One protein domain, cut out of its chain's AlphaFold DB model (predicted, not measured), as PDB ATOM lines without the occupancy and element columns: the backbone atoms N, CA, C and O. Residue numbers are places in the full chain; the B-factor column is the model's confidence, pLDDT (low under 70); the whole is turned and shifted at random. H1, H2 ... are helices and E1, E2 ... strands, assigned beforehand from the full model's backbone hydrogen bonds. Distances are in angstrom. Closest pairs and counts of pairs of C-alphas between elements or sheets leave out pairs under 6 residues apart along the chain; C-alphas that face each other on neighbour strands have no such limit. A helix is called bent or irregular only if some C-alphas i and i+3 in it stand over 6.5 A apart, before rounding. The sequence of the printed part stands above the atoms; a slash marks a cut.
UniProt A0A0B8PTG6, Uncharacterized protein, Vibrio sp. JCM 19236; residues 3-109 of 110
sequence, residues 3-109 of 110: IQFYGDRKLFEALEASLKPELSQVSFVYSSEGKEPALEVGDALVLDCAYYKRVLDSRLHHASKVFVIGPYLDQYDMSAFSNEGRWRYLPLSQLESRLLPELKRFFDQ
ATOM      1  N   ILE A   3      36.883 -10.895  36.813       92.12
ATOM      2  CA  ILE A   3      36.204 -11.096  38.085       92.12
ATOM      3  C   ILE A   3      35.295 -12.301  37.904       92.12
ATOM      4  O   ILE A   3      34.325 -12.262  37.143       92.12
ATOM      5  N   GLN A   4      35.613 -13.375  38.609       91.81
ATOM      6  CA  GLN A   4      34.740 -14.526  38.721       91.81
ATOM      7  C   GLN A   4      33.828 -14.331  39.930       91.81
ATOM      8  O   GLN A   4      34.303 -14.042  41.023       91.81
ATOM      9  N   PHE A   5      32.529 -14.524  39.756       92.19
ATOM     10  CA  PHE A   5      31.564 -14.582  40.842       92.19
ATOM     11  C   PHE A   5      31.128 -16.024  41.092       92.19
ATOM     12  O   PHE A   5      30.881 -16.777  40.143       92.19
ATOM     13  N   TYR A   6      31.004 -16.394  42.365       90.25
ATOM     14  CA  TYR A   6      30.457 -17.674  42.802       90.25
ATOM     15  C   TYR A   6      29.474 -17.451  43.953       90.25
ATOM     16  O   TYR A   6      29.869 -17.010  45.033       90.25
ATOM     17  N   GLY A   7      28.193 -17.736  43.724       89.19
ATOM     18  CA  GLY A   7      27.145 -17.479  44.709       89.19
ATOM     19  C   GLY A   7      25.771 -17.280  44.084       89.19
ATOM     20  O   GLY A   7      25.493 -17.809  43.009       89.19
ATOM     21  N   ASP A   8      24.930 -16.474  44.732       89.50
ATOM     22  CA  ASP A   8      23.607 -16.121  44.217       89.50
ATOM     23  C   ASP A   8      23.668 -15.298  42.912       89.50
ATOM     24  O   ASP A   8      24.334 -14.264  42.812       89.50
ATOM     25  N   ARG A   9      22.923 -15.741  41.892       90.50
ATOM     26  CA  ARG A   9      22.908 -15.102  40.568       90.50
ATOM     27  C   ARG A   9      22.360 -13.672  40.579       90.50
ATOM     28  O   ARG A   9      22.833 -12.850  39.801       90.50
ATOM     29  N   LYS A  10      21.383 -13.348  41.430       90.88
ATOM     30  CA  LYS A  10      20.823 -11.988  41.492       90.88
ATOM     31  C   LYS A  10      21.833 -11.016  42.088       90.88
ATOM     32  O   LYS A  10      21.945  -9.890  41.610       90.88
ATOM     33  N   LEU A  11      22.592 -11.457  43.095       89.00
ATOM     34  CA  LEU A  11      23.707 -10.673  43.633       89.00
ATOM     35  C   LEU A  11      24.783 -10.428  42.571       89.00
ATOM     36  O   LEU A  11      25.270  -9.305  42.458       89.00
ATOM     37  N   PHE A  12      25.110 -11.440  41.762       92.19
ATOM     38  CA  PHE A  12      26.014 -11.265  40.624       92.19
ATOM     39  C   PHE A  12      25.513 -10.207  39.642       92.19
ATOM     40  O   PHE A  12      26.259  -9.291  39.316       92.19
ATOM     41  N   GLU A  13      24.267 -10.319  39.182       93.25
ATOM     42  CA  GLU A  13      23.697  -9.399  38.190       93.25
ATOM     43  C   GLU A  13      23.701  -7.950  38.707       93.25
ATOM     44  O   GLU A  13      24.054  -7.029  37.968       93.25
ATOM     45  N   ALA A  14      23.400  -7.743  39.996       91.62
ATOM     46  CA  ALA A  14      23.482  -6.429  40.636       91.62
ATOM     47  C   ALA A  14      24.924  -5.889  40.692       91.62
ATOM     48  O   ALA A  14      25.172  -4.723  40.374       91.62
ATOM     49  N   LEU A  15      25.885  -6.737  41.063       91.38
ATOM     50  CA  LEU A  15      27.302  -6.381  41.115       91.38
ATOM     51  C   LEU A  15      27.882  -6.078  39.734       91.38
ATOM     52  O   LEU A  15      28.578  -5.079  39.571       91.38
ATOM     53  N   GLU A  16      27.601  -6.919  38.740       93.00
ATOM     54  CA  GLU A  16      28.052  -6.715  37.365       93.00
ATOM     55  C   GLU A  16      27.518  -5.383  36.831       93.00
ATOM     56  O   GLU A  16      28.294  -4.586  36.308       93.00
ATOM     57  N   ALA A  17      26.225  -5.096  37.017       92.00
ATOM     58  CA  ALA A  17      25.627  -3.841  36.570       92.00
ATOM     59  C   ALA A  17      26.302  -2.602  37.191       92.00
ATOM     60  O   ALA A  17      26.474  -1.594  36.507       92.00
ATOM     61  N   SER A  18      26.715  -2.688  38.460       90.25
ATOM     62  CA  SER A  18      27.405  -1.605  39.172       90.25
ATOM     63  C   SER A  18      28.877  -1.453  38.760       90.25
ATOM     64  O   SER A  18      29.362  -0.338  38.585       90.25
ATOM     65  N   LEU A  19      29.598  -2.563  38.587       91.69
ATOM     66  CA  LEU A  19      31.055  -2.556  38.418       91.69
ATOM     67  C   LEU A  19      31.508  -2.489  36.958       91.69
ATOM     68  O   LEU A  19      32.572  -1.945  36.670       91.69
ATOM     69  N   LYS A  20      30.731  -3.041  36.025       90.88
ATOM     70  CA  LYS A  20      31.098  -3.136  34.605       90.88
ATOM     71  C   LYS A  20      31.340  -1.783  33.922       90.88
ATOM     72  O   LYS A  20      32.281  -1.717  33.131       90.88
ATOM     73  N   PRO A  21      30.587  -0.701  34.215       91.75
ATOM     74  CA  PRO A  21      30.898   0.626  33.676       91.75
ATOM     75  C   PRO A  21      32.268   1.148  34.133       91.75
ATOM     76  O   PRO A  21      32.968   1.809  33.371       91.75
ATOM     77  N   GLU A  22      32.660   0.816  35.363       91.06
ATOM     78  CA  GLU A  22      33.882   1.292  36.015       91.06
ATOM     79  C   GLU A  22      35.115   0.427  35.708       91.06
ATOM     80  O   GLU A  22      36.246   0.888  35.850       91.06
ATOM     81  N   LEU A  23      34.898  -0.828  35.305       90.44
ATOM     82  CA  LEU A  23      35.920  -1.840  35.029       90.44
ATOM     83  C   LEU A  23      35.749  -2.410  33.611       90.44
ATOM     84  O   LEU A  23      35.702  -3.621  33.411       90.44
ATOM     85  N   SER A  24      35.652  -1.529  32.614       88.38
ATOM     86  CA  SER A  24      35.303  -1.884  31.226       88.38
ATOM     87  C   SER A  24      36.266  -2.862  30.537       88.38
ATOM     88  O   SER A  24      35.880  -3.535  29.584       88.38
ATOM     89  N   GLN A  25      37.507  -2.959  31.018       87.56
ATOM     90  CA  GLN A  25      38.535  -3.866  30.495       87.56
ATOM     91  C   GLN A  25      38.548  -5.239  31.190       87.56
ATOM     92  O   GLN A  25      39.274  -6.140  30.771       87.56
ATOM     93  N   VAL A  26      37.752  -5.416  32.247       90.25
ATOM     94  CA  VAL A  26      37.703  -6.637  33.054       90.25
ATOM     95  C   VAL A  26      36.495  -7.473  32.646       90.25
ATOM     96  O   VAL A  26      35.372  -6.983  32.553       90.25
ATOM     97  N   SER A  27      36.714  -8.767  32.411       91.06
ATOM     98  CA  SER A  27      35.613  -9.691  32.112       91.06
ATOM     99  C   SER A  27      34.892 -10.113  33.392       91.06
ATOM    100  O   SER A  27      35.539 -10.458  34.377       91.06
ATOM    101  N   PHE A  28      33.563 -10.140  33.371       92.50
ATOM    102  CA  PHE A  28      32.738 -10.628  34.479       92.50
ATOM    103  C   PHE A  28      32.219 -12.017  34.132       92.50
ATOM    104  O   PHE A  28      31.629 -12.218  33.071       92.50
ATOM    105  N   VAL A  29      32.466 -12.989  35.006       91.94
ATOM    106  CA  VAL A  29      32.079 -14.383  34.778       91.94
ATOM    107  C   VAL A  29      31.310 -14.884  35.987       91.94
ATOM    108  O   VAL A  29      31.758 -14.738  37.119       91.94
ATOM    109  N   TYR A  30      30.161 -15.506  35.749       91.12
ATOM    110  CA  TYR A  30      29.390 -16.191  36.779       91.12
ATOM    111  C   TYR A  30      29.657 -17.696  36.725       91.12
ATOM    112  O   TYR A  30      29.552 -18.312  35.662       91.12
ATOM    113  N   SER A  31      29.965 -18.291  37.875       86.50
ATOM    114  CA  SER A  31      30.075 -19.738  38.042       86.50
ATOM    115  C   SER A  31      28.936 -20.238  38.917       86.50
ATOM    116  O   SER A  31      28.740 -19.770  40.036       86.50
ATOM    117  N   SER A  32      28.194 -21.211  38.396       77.50
ATOM    118  CA  SER A  32      27.168 -21.929  39.146       77.50
ATOM    119  C   SER A  32      27.776 -23.043  39.993       77.50
ATOM    120  O   SER A  32      28.882 -23.514  39.729       77.50
ATOM    121  N   GLU A  33      26.993 -23.543  40.943       70.06
ATOM    122  CA  GLU A  33      27.319 -24.746  41.707       70.06
ATOM    123  C   GLU A  33      27.771 -25.908  40.801       70.06
ATOM    124  O   GLU A  33      27.194 -26.146  39.736       70.06
ATOM    125  N   GLY A  34      28.846 -26.594  41.200       66.62
ATOM    126  CA  GLY A  34      29.446 -27.700  40.442       66.62
ATOM    127  C   GLY A  34      30.331 -27.279  39.261       66.62
ATOM    128  O   GLY A  34      30.933 -28.138  38.623       66.62
ATOM    129  N   LYS A  35      30.444 -25.975  38.972       70.69
ATOM    130  CA  LYS A  35      31.409 -25.416  38.016       70.69
ATOM    131  C   LYS A  35      32.401 -24.527  38.749       70.69
ATOM    132  O   LYS A  35      32.163 -23.345  38.985       70.69
ATOM    133  N   GLU A  36      33.513 -25.137  39.117       68.94
ATOM    134  CA  GLU A  36      34.606 -24.500  39.837       68.94
ATOM    135  C   GLU A  36      35.135 -23.247  39.096       68.94
ATOM    136  O   GLU A  36      35.352 -23.290  37.882       68.94
ATOM    137  N   PRO A  37      35.324 -22.110  39.798       69.88
ATOM    138  CA  PRO A  37      36.111 -20.969  39.344       69.88
ATOM    139  C   PRO A  37      37.469 -21.369  38.749       69.88
ATOM    140  O   PRO A  37      38.391 -21.736  39.472       69.88
ATOM    141  N   ALA A  38      37.633 -21.239  37.434       72.81
ATOM    142  CA  ALA A  38      38.946 -21.340  36.803       72.81
ATOM    143  C   ALA A  38      39.665 -19.992  36.952       72.81
ATOM    144  O   ALA A  38      39.427 -19.093  36.149       72.81
ATOM    145  N   LEU A  39      40.468 -19.815  37.999       77.94
ATOM    146  CA  LEU A  39      41.154 -18.552  38.298       77.94
ATOM    147  C   LEU A  39      42.633 -18.634  37.931       77.94
ATOM    148  O   LEU A  39      43.306 -19.596  38.296       77.94
ATOM    149  N   GLU A  40      43.129 -17.606  37.251       80.50
ATOM    150  CA  GLU A  40      44.543 -17.451  36.915       80.50
ATOM    151  C   GLU A  40      45.200 -16.352  37.770       80.50
ATOM    152  O   GLU A  40      44.565 -15.682  38.598       80.50
ATOM    153  N   VAL A  41      46.513 -16.174  37.603       80.75
ATOM    154  CA  VAL A  41      47.233 -15.068  38.247       80.75
ATOM    155  C   VAL A  41      46.685 -13.736  37.725       80.75
ATOM    156  O   VAL A  41      46.543 -13.558  36.519       80.75
ATOM    157  N   GLY A  42      46.366 -12.807  38.630       83.12
ATOM    158  CA  GLY A  42      45.760 -11.514  38.279       83.12
ATOM    159  C   GLY A  42      44.231 -11.533  38.147       83.12
ATOM    160  O   GLY A  42      43.633 -10.491  37.879       83.12
ATOM    161  N   ASP A  43      43.578 -12.675  38.383       88.44
ATOM    162  CA  ASP A  43      42.118 -12.751  38.489       88.44
ATOM    163  C   ASP A  43      41.626 -12.567  39.930       88.44
ATOM    164  O   ASP A  43      42.307 -12.907  40.906       88.44
ATOM    165  N   ALA A  44      40.396 -12.066  40.055       90.12
ATOM    166  CA  ALA A  44      39.708 -11.897  41.330       90.12
ATOM    167  C   ALA A  44      38.490 -12.826  41.437       90.12
ATOM    168  O   ALA A  44      37.748 -13.013  40.472       90.12
ATOM    169  N   LEU A  45      38.252 -13.358  42.635       90.69
ATOM    170  CA  LEU A  45      37.030 -14.078  42.990       90.69
ATOM    171  C   LEU A  45      36.174 -13.219  43.918       90.69
ATOM    172  O   LEU A  45      36.654 -12.769  44.956       90.69
ATOM    173  N   VAL A  46      34.900 -13.053  43.582       92.38
ATOM    174  CA  VAL A  46      33.863 -12.562  44.493       92.38
ATOM    175  C   VAL A  46      32.989 -13.748  44.887       92.38
ATOM    176  O   VAL A  46      32.384 -14.401  44.039       92.38
ATOM    177  N   LEU A  47      32.964 -14.055  46.176       91.12
ATOM    178  CA  LEU A  47      32.364 -15.255  46.738       91.12
ATOM    179  C   LEU A  47      31.271 -14.881  47.728       91.12
ATOM    180  O   LEU A  47      31.536 -14.212  48.720       91.12
ATOM    181  N   ASP A  48      30.060 -15.370  47.510       91.19
ATOM    182  CA  ASP A  48      29.009 -15.313  48.521       91.19
ATOM    183  C   ASP A  48      29.386 -16.191  49.731       91.19
ATOM    184  O   ASP A  48      29.753 -17.364  49.588       91.19
ATOM    185  N   CYS A  49      29.300 -15.626  50.937       90.19
ATOM    186  CA  CYS A  49      29.659 -16.291  52.183       90.19
ATOM    187  C   CYS A  49      28.890 -17.600  52.412       90.19
ATOM    188  O   CYS A  49      29.434 -18.521  53.024       90.19
ATOM    189  N   ALA A  50      27.666 -17.732  51.883       89.12
ATOM    190  CA  ALA A  50      26.884 -18.966  51.969       89.12
ATOM    191  C   ALA A  50      27.593 -20.162  51.302       89.12
ATOM    192  O   ALA A  50      27.396 -21.314  51.694       89.12
ATOM    193  N   TYR A  51      28.469 -19.891  50.333       87.06
ATOM    194  CA  TYR A  51      29.212 -20.891  49.571       87.06
ATOM    195  C   TYR A  51      30.657 -21.069  50.061       87.06
ATOM    196  O   TYR A  51      31.378 -21.925  49.546       87.06
ATOM    197  N   TYR A  52      31.074 -20.320  51.088       86.56
ATOM    198  CA  TYR A  52      32.452 -20.264  51.579       86.56
ATOM    199  C   TYR A  52      33.059 -21.631  51.910       86.56
ATOM    200  O   TYR A  52      34.106 -21.982  51.370       86.56
ATOM    201  N   LYS A  53      32.382 -22.431  52.749       83.38
ATOM    202  CA  LYS A  53      32.887 -23.752  53.171       83.38
ATOM    203  C   LYS A  53      33.154 -24.674  51.981       83.38
ATOM    204  O   LYS A  53      34.168 -25.351  51.946       83.38
ATOM    205  N   ARG A  54      32.297 -24.630  50.960       80.44
ATOM    206  CA  ARG A  54      32.455 -25.459  49.757       80.44
ATOM    207  C   ARG A  54      33.675 -25.053  48.940       80.44
ATOM    208  O   ARG A  54      34.368 -25.915  48.416       80.44
ATOM    209  N   VAL A  55      33.939 -23.749  48.836       80.94
ATOM    210  CA  VAL A  55      35.144 -23.257  48.155       80.94
ATOM    211  C   VAL A  55      36.397 -23.612  48.957       80.94
ATOM    212  O   VAL A  55      37.408 -23.944  48.350       80.94
ATOM    213  N   LEU A  56      36.334 -23.622  50.294       78.12
ATOM    214  CA  LEU A  56      37.439 -24.123  51.120       78.12
ATOM    215  C   LEU A  56      37.695 -25.624  50.952       78.12
ATOM    216  O   LEU A  56      38.841 -26.040  50.969       78.12
ATOM    217  N   ASP A  57      36.651 -26.434  50.807       76.62
ATOM    218  CA  ASP A  57      36.809 -27.886  50.653       76.62
ATOM    219  C   ASP A  57      37.273 -28.278  49.236       76.62
ATOM    220  O   ASP A  57      37.740 -29.392  48.993       76.62
ATOM    221  N   SER A  58      37.153 -27.356  48.281       68.94
ATOM    222  CA  SER A  58      37.625 -27.522  46.907       68.94
ATOM    223  C   SER A  58      39.080 -27.061  46.743       68.94
ATOM    224  O   SER A  58      39.558 -26.185  47.458       68.94
ATOM    225  N   ARG A  59      39.792 -27.550  45.718       63.00
ATOM    226  CA  ARG A  59      41.161 -27.083  45.387       63.00
ATOM    227  C   ARG A  59      41.214 -25.645  44.829       63.00
ATOM    228  O   ARG A  59      42.214 -25.248  44.239       63.00
ATOM    229  N   LEU A  60      40.168 -24.842  45.020       58.34
ATOM    230  CA  LEU A  60      40.006 -23.483  44.488       58.34
ATOM    231  C   LEU A  60      40.869 -22.412  45.184       58.34
ATOM    232  O   LEU A  60      40.764 -21.226  44.872       58.34
ATOM    233  N   HIS A  61      41.765 -22.795  46.096       58.75
ATOM    234  CA  HIS A  61      42.631 -21.882  46.858       58.75
ATOM    235  C   HIS A  61      43.699 -21.134  46.034       58.75
ATOM    236  O   HIS A  61      44.520 -20.415  46.612       58.75
ATOM    237  N   HIS A  62      43.723 -21.303  44.710       62.12
ATOM    238  CA  HIS A  62      44.706 -20.688  43.813       62.12
ATOM    239  C   HIS A  62      44.334 -19.272  43.345       62.12
ATOM    240  O   HIS A  62      45.108 -18.645  42.629       62.12
ATOM    241  N   ALA A  63      43.185 -18.743  43.772       62.22
ATOM    242  CA  ALA A  63      42.792 -17.365  43.498       62.22
ATOM    243  C   ALA A  63      43.839 -16.354  44.006       62.22
ATOM    244  O   ALA A  63      44.221 -16.384  45.179       62.22
ATOM    245  N   SER A  64      44.244 -15.411  43.146       72.69
ATOM    246  CA  SER A  64      45.185 -14.337  43.514       72.69
ATOM    247  C   SER A  64      44.585 -13.375  44.541       72.69
ATOM    248  O   SER A  64      45.279 -12.879  45.431       72.69
ATOM    249  N   LYS A  65      43.270 -13.140  44.450       86.44
ATOM    250  CA  LYS A  65      42.512 -12.335  45.406       86.44
ATOM    251  C   LYS A  65      41.092 -12.869  45.561       86.44
ATOM    252  O   LYS A  65      40.413 -13.103  44.563       86.44
ATOM    253  N   VAL A  66      40.634 -13.024  46.805       88.62
ATOM    254  CA  VAL A  66      39.256 -13.443  47.108       88.62
ATOM    255  C   VAL A  66      38.563 -12.391  47.964       88.62
ATOM    256  O   VAL A  66      39.067 -12.010  49.021       88.62
ATOM    257  N   PHE A  67      37.392 -11.954  47.521       91.56
ATOM    258  CA  PHE A  67      36.464 -11.127  48.276       91.56
ATOM    259  C   PHE A  67      35.273 -11.983  48.681       91.56
ATOM    260  O   PHE A  67      34.509 -12.418  47.826       91.56
ATOM    261  N   VAL A  68      35.114 -12.237  49.975       91.81
ATOM    262  CA  VAL A  68      33.925 -12.907  50.505       91.81
ATOM    263  C   VAL A  68      32.890 -11.840  50.836       91.81
ATOM    264  O   VAL A  68      33.224 -10.878  51.516       91.81
ATOM    265  N   ILE A  69      31.654 -11.984  50.372       93.00
ATOM    266  CA  ILE A  69      30.579 -11.013  50.592       93.00
ATOM    267  C   ILE A  69      29.453 -11.647  51.400       93.00
ATOM    268  O   ILE A  69      29.125 -12.812  51.191       93.00
ATOM    269  N   GLY A  70      28.858 -10.901  52.327       91.94
ATOM    270  CA  GLY A  70      27.804 -11.452  53.177       91.94
ATOM    271  C   GLY A  70      27.124 -10.438  54.098       91.94
ATOM    272  O   GLY A  70      27.510  -9.267  54.136       91.94
ATOM    273  N   PRO A  71      26.104 -10.870  54.859       90.00
ATOM    274  CA  PRO A  71      25.304  -9.987  55.704       90.00
ATOM    275  C   PRO A  71      25.946  -9.667  57.065       90.00
ATOM    276  O   PRO A  71      25.497  -8.738  57.730       90.00
ATOM    277  N   TYR A  72      26.967 -10.415  57.493       86.75
ATOM    278  CA  TYR A  72      27.606 -10.256  58.804       86.75
ATOM    279  C   TYR A  72      28.317  -8.906  58.938       86.75
ATOM    280  O   TYR A  72      28.946  -8.428  57.987       86.75
ATOM    281  N   LEU A  73      28.210  -8.311  60.128       82.56
ATOM    282  CA  LEU A  73      28.733  -6.978  60.455       82.56
ATOM    283  C   LEU A  73      29.676  -6.985  61.659       82.56
ATOM    284  O   LEU A  73      30.481  -6.063  61.803       82.56
ATOM    285  N   ASP A  74      29.572  -7.978  62.540       84.00
ATOM    286  CA  ASP A  74      30.462  -8.113  63.679       84.00
ATOM    287  C   ASP A  74      31.796  -8.744  63.255       84.00
ATOM    288  O   ASP A  74      31.883  -9.598  62.371       84.00
ATOM    289  N   GLN A  75      32.877  -8.299  63.895       76.31
ATOM    290  CA  GLN A  75      34.226  -8.729  63.528       76.31
ATOM    291  C   GLN A  75      34.473 -10.218  63.787       76.31
ATOM    292  O   GLN A  75      35.332 -10.808  63.132       76.31
ATOM    293  N   TYR A  76      33.743 -10.818  64.729       79.44
ATOM    294  CA  TYR A  76      33.906 -12.219  65.090       79.44
ATOM    295  C   TYR A  76      33.417 -13.123  63.953       79.44
ATOM    296  O   TYR A  76      34.200 -13.919  63.432       79.44
ATOM    297  N   ASP A  77      32.196 -12.914  63.468       78.94
ATOM    298  CA  ASP A  77      31.622 -13.656  62.348       78.94
ATOM    299  C   ASP A  77      32.375 -13.365  61.045       78.94
ATOM    300  O   ASP A  77      32.661 -14.277  60.271       78.94
ATOM    301  N   MET A  78      32.800 -12.116  60.823       81.94
ATOM    302  CA  MET A  78      33.638 -11.757  59.671       81.94
ATOM    303  C   MET A  78      34.978 -12.508  59.652       81.94
ATOM    304  O   MET A  78      35.477 -12.877  58.582       81.94
ATOM    305  N   SER A  79      35.581 -12.739  60.824       80.50
ATOM    306  CA  SER A  79      36.876 -13.419  60.929       80.50
ATOM    307  C   SER A  79      36.814 -14.876  60.461       80.50
ATOM    308  O   SER A  79      37.797 -15.372  59.913       80.50
ATOM    309  N   ALA A  80      35.642 -15.519  60.544       82.38
ATOM    310  CA  ALA A  80      35.427 -16.885  60.065       82.38
ATOM    311  C   ALA A  80      35.611 -17.038  58.543       82.38
ATOM    312  O   ALA A  80      35.803 -18.149  58.054       82.38
ATOM    313  N   PHE A  81      35.574 -15.930  57.799       82.25
ATOM    314  CA  PHE A  81      35.748 -15.891  56.346       82.25
ATOM    315  C   PHE A  81      37.141 -15.412  55.915       82.25
ATOM    316  O   PHE A  81      37.423 -15.289  54.721       82.25
ATOM    317  N   SER A  82      38.017 -15.128  56.879       70.69
ATOM    318  CA  SER A  82      39.376 -14.661  56.630       70.69
ATOM    319  C   SER A  82      40.326 -15.854  56.581       70.69
ATOM    320  O   SER A  82      40.470 -16.583  57.556       70.69
ATOM    321  N   ASN A  83      40.990 -16.052  55.443       69.50
ATOM    322  CA  ASN A  83      41.972 -17.118  55.256       69.50
ATOM    323  C   ASN A  83      43.303 -16.522  54.771       69.50
ATOM    324  O   ASN A  83      43.372 -15.948  53.677       69.50
ATOM    325  N   GLU A  84      44.335 -16.617  55.619       64.81
ATOM    326  CA  GLU A  84      45.744 -16.293  55.321       64.81
ATOM    327  C   GLU A  84      45.984 -14.921  54.647       64.81
ATOM    328  O   GLU A  84      46.890 -14.758  53.833       64.81
ATOM    329  N   GLY A  85      45.142 -13.916  54.922       65.94
ATOM    330  CA  GLY A  85      45.250 -12.560  54.354       65.94
ATOM    331  C   GLY A  85      44.914 -12.429  52.858       65.94
ATOM    332  O   GLY A  85      44.754 -11.313  52.352       65.94
ATOM    333  N   ARG A  86      44.753 -13.550  52.144       73.44
ATOM    334  CA  ARG A  86      44.356 -13.602  50.725       73.44
ATOM    335  C   ARG A  86      42.858 -13.370  50.536       73.44
ATOM    336  O   ARG A  86      42.444 -12.778  49.537       73.44
ATOM    337  N   TRP A  87      42.070 -13.802  51.517       85.56
ATOM    338  CA  TRP A  87      40.617 -13.697  51.522       85.56
ATOM    339  C   TRP A  87      40.205 -12.528  52.397       85.56
ATOM    340  O   TRP A  87      40.603 -12.438  53.560       85.56
ATOM    341  N   ARG A  88      39.414 -11.625  51.829       88.25
ATOM    342  CA  ARG A  88      38.902 -10.453  52.523       88.25
ATOM    343  C   ARG A  88      37.390 -10.514  52.568       88.25
ATOM    344  O   ARG A  88      36.753 -10.548  51.522       88.25
ATOM    345  N   TYR A  89      36.828 -10.468  53.767       90.75
ATOM    346  CA  TYR A  89      35.391 -10.324  53.922       90.75
ATOM    347  C   TYR A  89      34.957  -8.862  53.737       90.75
ATOM    348  O   TYR A  89      35.578  -7.947  54.287       90.75
ATOM    349  N   LEU A  90      33.879  -8.648  52.987       91.25
ATOM    350  CA  LEU A  90      33.214  -7.371  52.771       91.25
ATOM    351  C   LEU A  90      31.724  -7.512  53.110       91.25
ATOM    352  O   LEU A  90      31.016  -8.287  52.464       91.25
ATOM    353  N   PRO A  91      31.208  -6.747  54.084       91.44
ATOM    354  CA  PRO A  91      29.777  -6.714  54.327       91.44
ATOM    355  C   PRO A  91      29.016  -6.202  53.102       91.44
ATOM    356  O   PRO A  91      29.452  -5.241  52.465       91.44
ATOM    357  N   LEU A  92      27.843  -6.774  52.820       89.75
ATOM    358  CA  LEU A  92      26.972  -6.332  51.724       89.75
ATOM    359  C   LEU A  92      26.631  -4.836  51.830       89.75
ATOM    360  O   LEU A  92      26.609  -4.137  50.823       89.75
ATOM    361  N   SER A  93      26.462  -4.317  53.050       87.94
ATOM    362  CA  SER A  93      26.213  -2.890  53.311       87.94
ATOM    363  C   SER A  93      27.369  -1.965  52.914       87.94
ATOM    364  O   SER A  93      27.178  -0.760  52.783       87.94
ATOM    365  N   GLN A  94      28.574  -2.505  52.733       88.06
ATOM    366  CA  GLN A  94      29.773  -1.759  52.349       88.06
ATOM    367  C   GLN A  94      30.254  -2.111  50.940       88.06
ATOM    368  O   GLN A  94      31.287  -1.605  50.505       88.06
ATOM    369  N   LEU A  95      29.527  -2.970  50.228       86.00
ATOM    370  CA  LEU A  95      29.956  -3.537  48.958       86.00
ATOM    371  C   LEU A  95      30.244  -2.446  47.922       86.00
ATOM    372  O   LEU A  95      31.339  -2.404  47.372       86.00
ATOM    373  N   GLU A  96      29.324  -1.500  47.748       81.56
ATOM    374  CA  GLU A  96      29.473  -0.386  46.801       81.56
ATOM    375  C   GLU A  96      30.668   0.521  47.134       81.56
ATOM    376  O   GLU A  96      31.420   0.922  46.248       81.56
ATOM    377  N   SER A  97      30.888   0.814  48.421       86.69
ATOM    378  CA  SER A  97      31.936   1.748  48.855       86.69
ATOM    379  C   SER A  97      33.328   1.120  48.968       86.69
ATOM    380  O   SER A  97      34.326   1.843  48.978       86.69
ATOM    381  N   ARG A  98      33.426  -0.212  49.072       90.38
ATOM    382  CA  ARG A  98      34.692  -0.924  49.317       90.38
ATOM    383  C   ARG A  98      35.142  -1.791  48.152       90.38
ATOM    384  O   ARG A  98      36.339  -1.825  47.874       90.38
ATOM    385  N   LEU A  99      34.226  -2.483  47.477       91.69
ATOM    386  CA  LEU A  99      34.597  -3.485  46.480       91.69
ATOM    387  C   LEU A  99      35.272  -2.844  45.262       91.69
ATOM    388  O   LEU A  99      36.345  -3.291  44.865       91.69
ATOM    389  N   LEU A 100      34.698  -1.772  44.706       91.56
ATOM    390  CA  LEU A 100      35.253  -1.129  43.512       91.56
ATOM    391  C   LEU A 100      36.669  -0.558  43.738       91.56
ATOM    392  O   LEU A 100      37.551  -0.888  42.942       91.56
ATOM    393  N   PRO A 101      36.940   0.243  44.793       92.19
ATOM    394  CA  PRO A 101      38.296   0.724  45.061       92.19
ATOM    395  C   PRO A 101      39.317  -0.404  45.223       92.19
ATOM    396  O   PRO A 101      40.465  -0.274  44.798       92.19
ATOM    397  N   GLU A 102      38.916  -1.520  45.832       91.56
ATOM    398  CA  GLU A 102      39.815  -2.653  46.021       91.56
ATOM    399  C   GLU A 102      40.091  -3.436  44.748       91.56
ATOM    400  O   GLU A 102      41.233  -3.847  44.546       91.56
ATOM    401  N   LEU A 103      39.084  -3.605  43.892       91.50
ATOM    402  CA  LEU A 103      39.253  -4.204  42.574       91.50
ATOM    403  C   LEU A 103      40.150  -3.337  41.687       91.50
ATOM    404  O   LEU A 103      41.099  -3.869  41.121       91.50
ATOM    405  N   LYS A 104      39.925  -2.014  41.630       91.69
ATOM    406  CA  LYS A 104      40.792  -1.084  40.880       91.69
ATOM    407  C   LYS A 104      42.248  -1.207  41.335       91.69
ATOM    408  O   LYS A 104      43.115  -1.519  40.532       91.69
ATOM    409  N   ARG A 105      42.500  -1.113  42.648       91.06
ATOM    410  CA  ARG A 105      43.853  -1.265  43.207       91.06
ATOM    411  C   ARG A 105      44.485  -2.622  42.886       91.06
ATOM    412  O   ARG A 105      45.688  -2.685  42.676       91.06
ATOM    413  N   PHE A 106      43.710  -3.704  42.923       90.00
ATOM    414  CA  PHE A 106      44.217  -5.039  42.613       90.00
ATOM    415  C   PHE A 106      44.620  -5.166  41.137       90.00
ATOM    416  O   PHE A 106      45.699  -5.688  40.857       90.00
ATOM    417  N   PHE A 107      43.789  -4.659  40.224       89.25
ATOM    418  CA  PHE A 107      44.046  -4.704  38.784       89.25
ATOM    419  C   PHE A 107      45.096  -3.691  38.316       89.25
ATOM    420  O   PHE A 107      45.756  -3.957  37.330       89.25
ATOM    421  N   ASP A 108      45.329  -2.584  39.027       87.50
ATOM    422  CA  ASP A 108      46.440  -1.666  38.714       87.50
ATOM    423  C   ASP A 108      47.824  -2.270  39.040       87.50
ATOM    424  O   ASP A 108      48.856  -1.775  38.585       87.50
ATOM    425  N   GLN A 109      47.865  -3.306  39.883       84.25
ATOM    426  CA  GLN A 109      49.094  -3.969  40.338       84.25
ATOM    427  C   GLN A 109      49.483  -5.197  39.500       84.25
ATOM    428  O   GLN A 109      50.547  -5.766  39.745       84.25
TER     429      GLN A 109
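Overview. This is residues 3 to 109 of the 110 residues of an uncharacterized protein of Vibrio sp. JCM 19236 (UniProt A0A0B8PTG6). A strongly twisted sheet of five parallel strands forms the core, with H1 and the longer, kinked H4 over one face and the shorter H2 and H3 on the other. The printed part has 107 residues with four named helices and five named strands, along the chain E1 H1 E2 E3 H2 E4 H3 E5 H4; the sheet's order is E2 E1 E3 E4 E5, and the class is mixed. It is compact, with a radius of gyration of the C-alphas of 12.7 A and spans of 34 by 29 by 28 A.

Arrangement. E3 (residues 44 to 48) is parallel to E1 (residues 3 to 6), with N 4 and O 44 2.9 A apart, and to E4 (residues 65 to 70), with N 47 and O 67 2.8 A apart. The edge strands are E2 (residues 27 to 31), beside E1 with N 5 and O 29 2.8 A apart, and E5 (residues 87 to 91), beside E4 with N 90 and O 68 2.8 A apart. H1 (residues 9 to 19) runs along the strands at a height over the sheet of 9.0 A. H4 (residues 92 to 107) is on the same face, over E4, at a height of 7.9 A. H1 and H4 are close but not clearly touching, the closest C-alphas being those of Leu 19 and Leu 100, 6.8 A apart. On the opposite face are H2 (residues 49 to 57), whose closest C-alphas to E4 are Cys 49 and Gly 70 at 5.3 A, and H3 (residues 75 to 79), over E5; H2 and H3 are apart. E1 H1 E2, E3 H2 E4 and E4 H3 E5 are strand-helix-strand units, two parallel neighbour strands with a helix between, each with a right-handed crossover. Every O i to N i+4 pair is within hydrogen-bond range in H1 and H3, against 3 of 5 in H2 and 8 of 12 in H4.

Along the chain. E1 begins at C-alpha 3 (36.204, -11.096, 38.085), and H4 ends at C-alpha 107 (44.046, -4.704, 38.784). From first to last C-alpha H4 measures 21.5 A, E4 16.7 A and H1 15.1 A. H4 has a kink of 46 degrees near residue 99. H2 and H4 are irregular, with C-alphas 50 and 53 7.8 A apart and C-alphas 93 and 96 7.7 A apart.

Size, cuts and confidence. The two C-alphas farthest apart, those of Gln 25 and Tyr 76, are 35.9 A apart. The printed part has no cut, and the link from E2 to E3, residues 32 to 43, is long. The mean pLDDT of the printed part is 84.5; residues 34, 36 to 37, 58 to 63 and 83 to 85 are under 70.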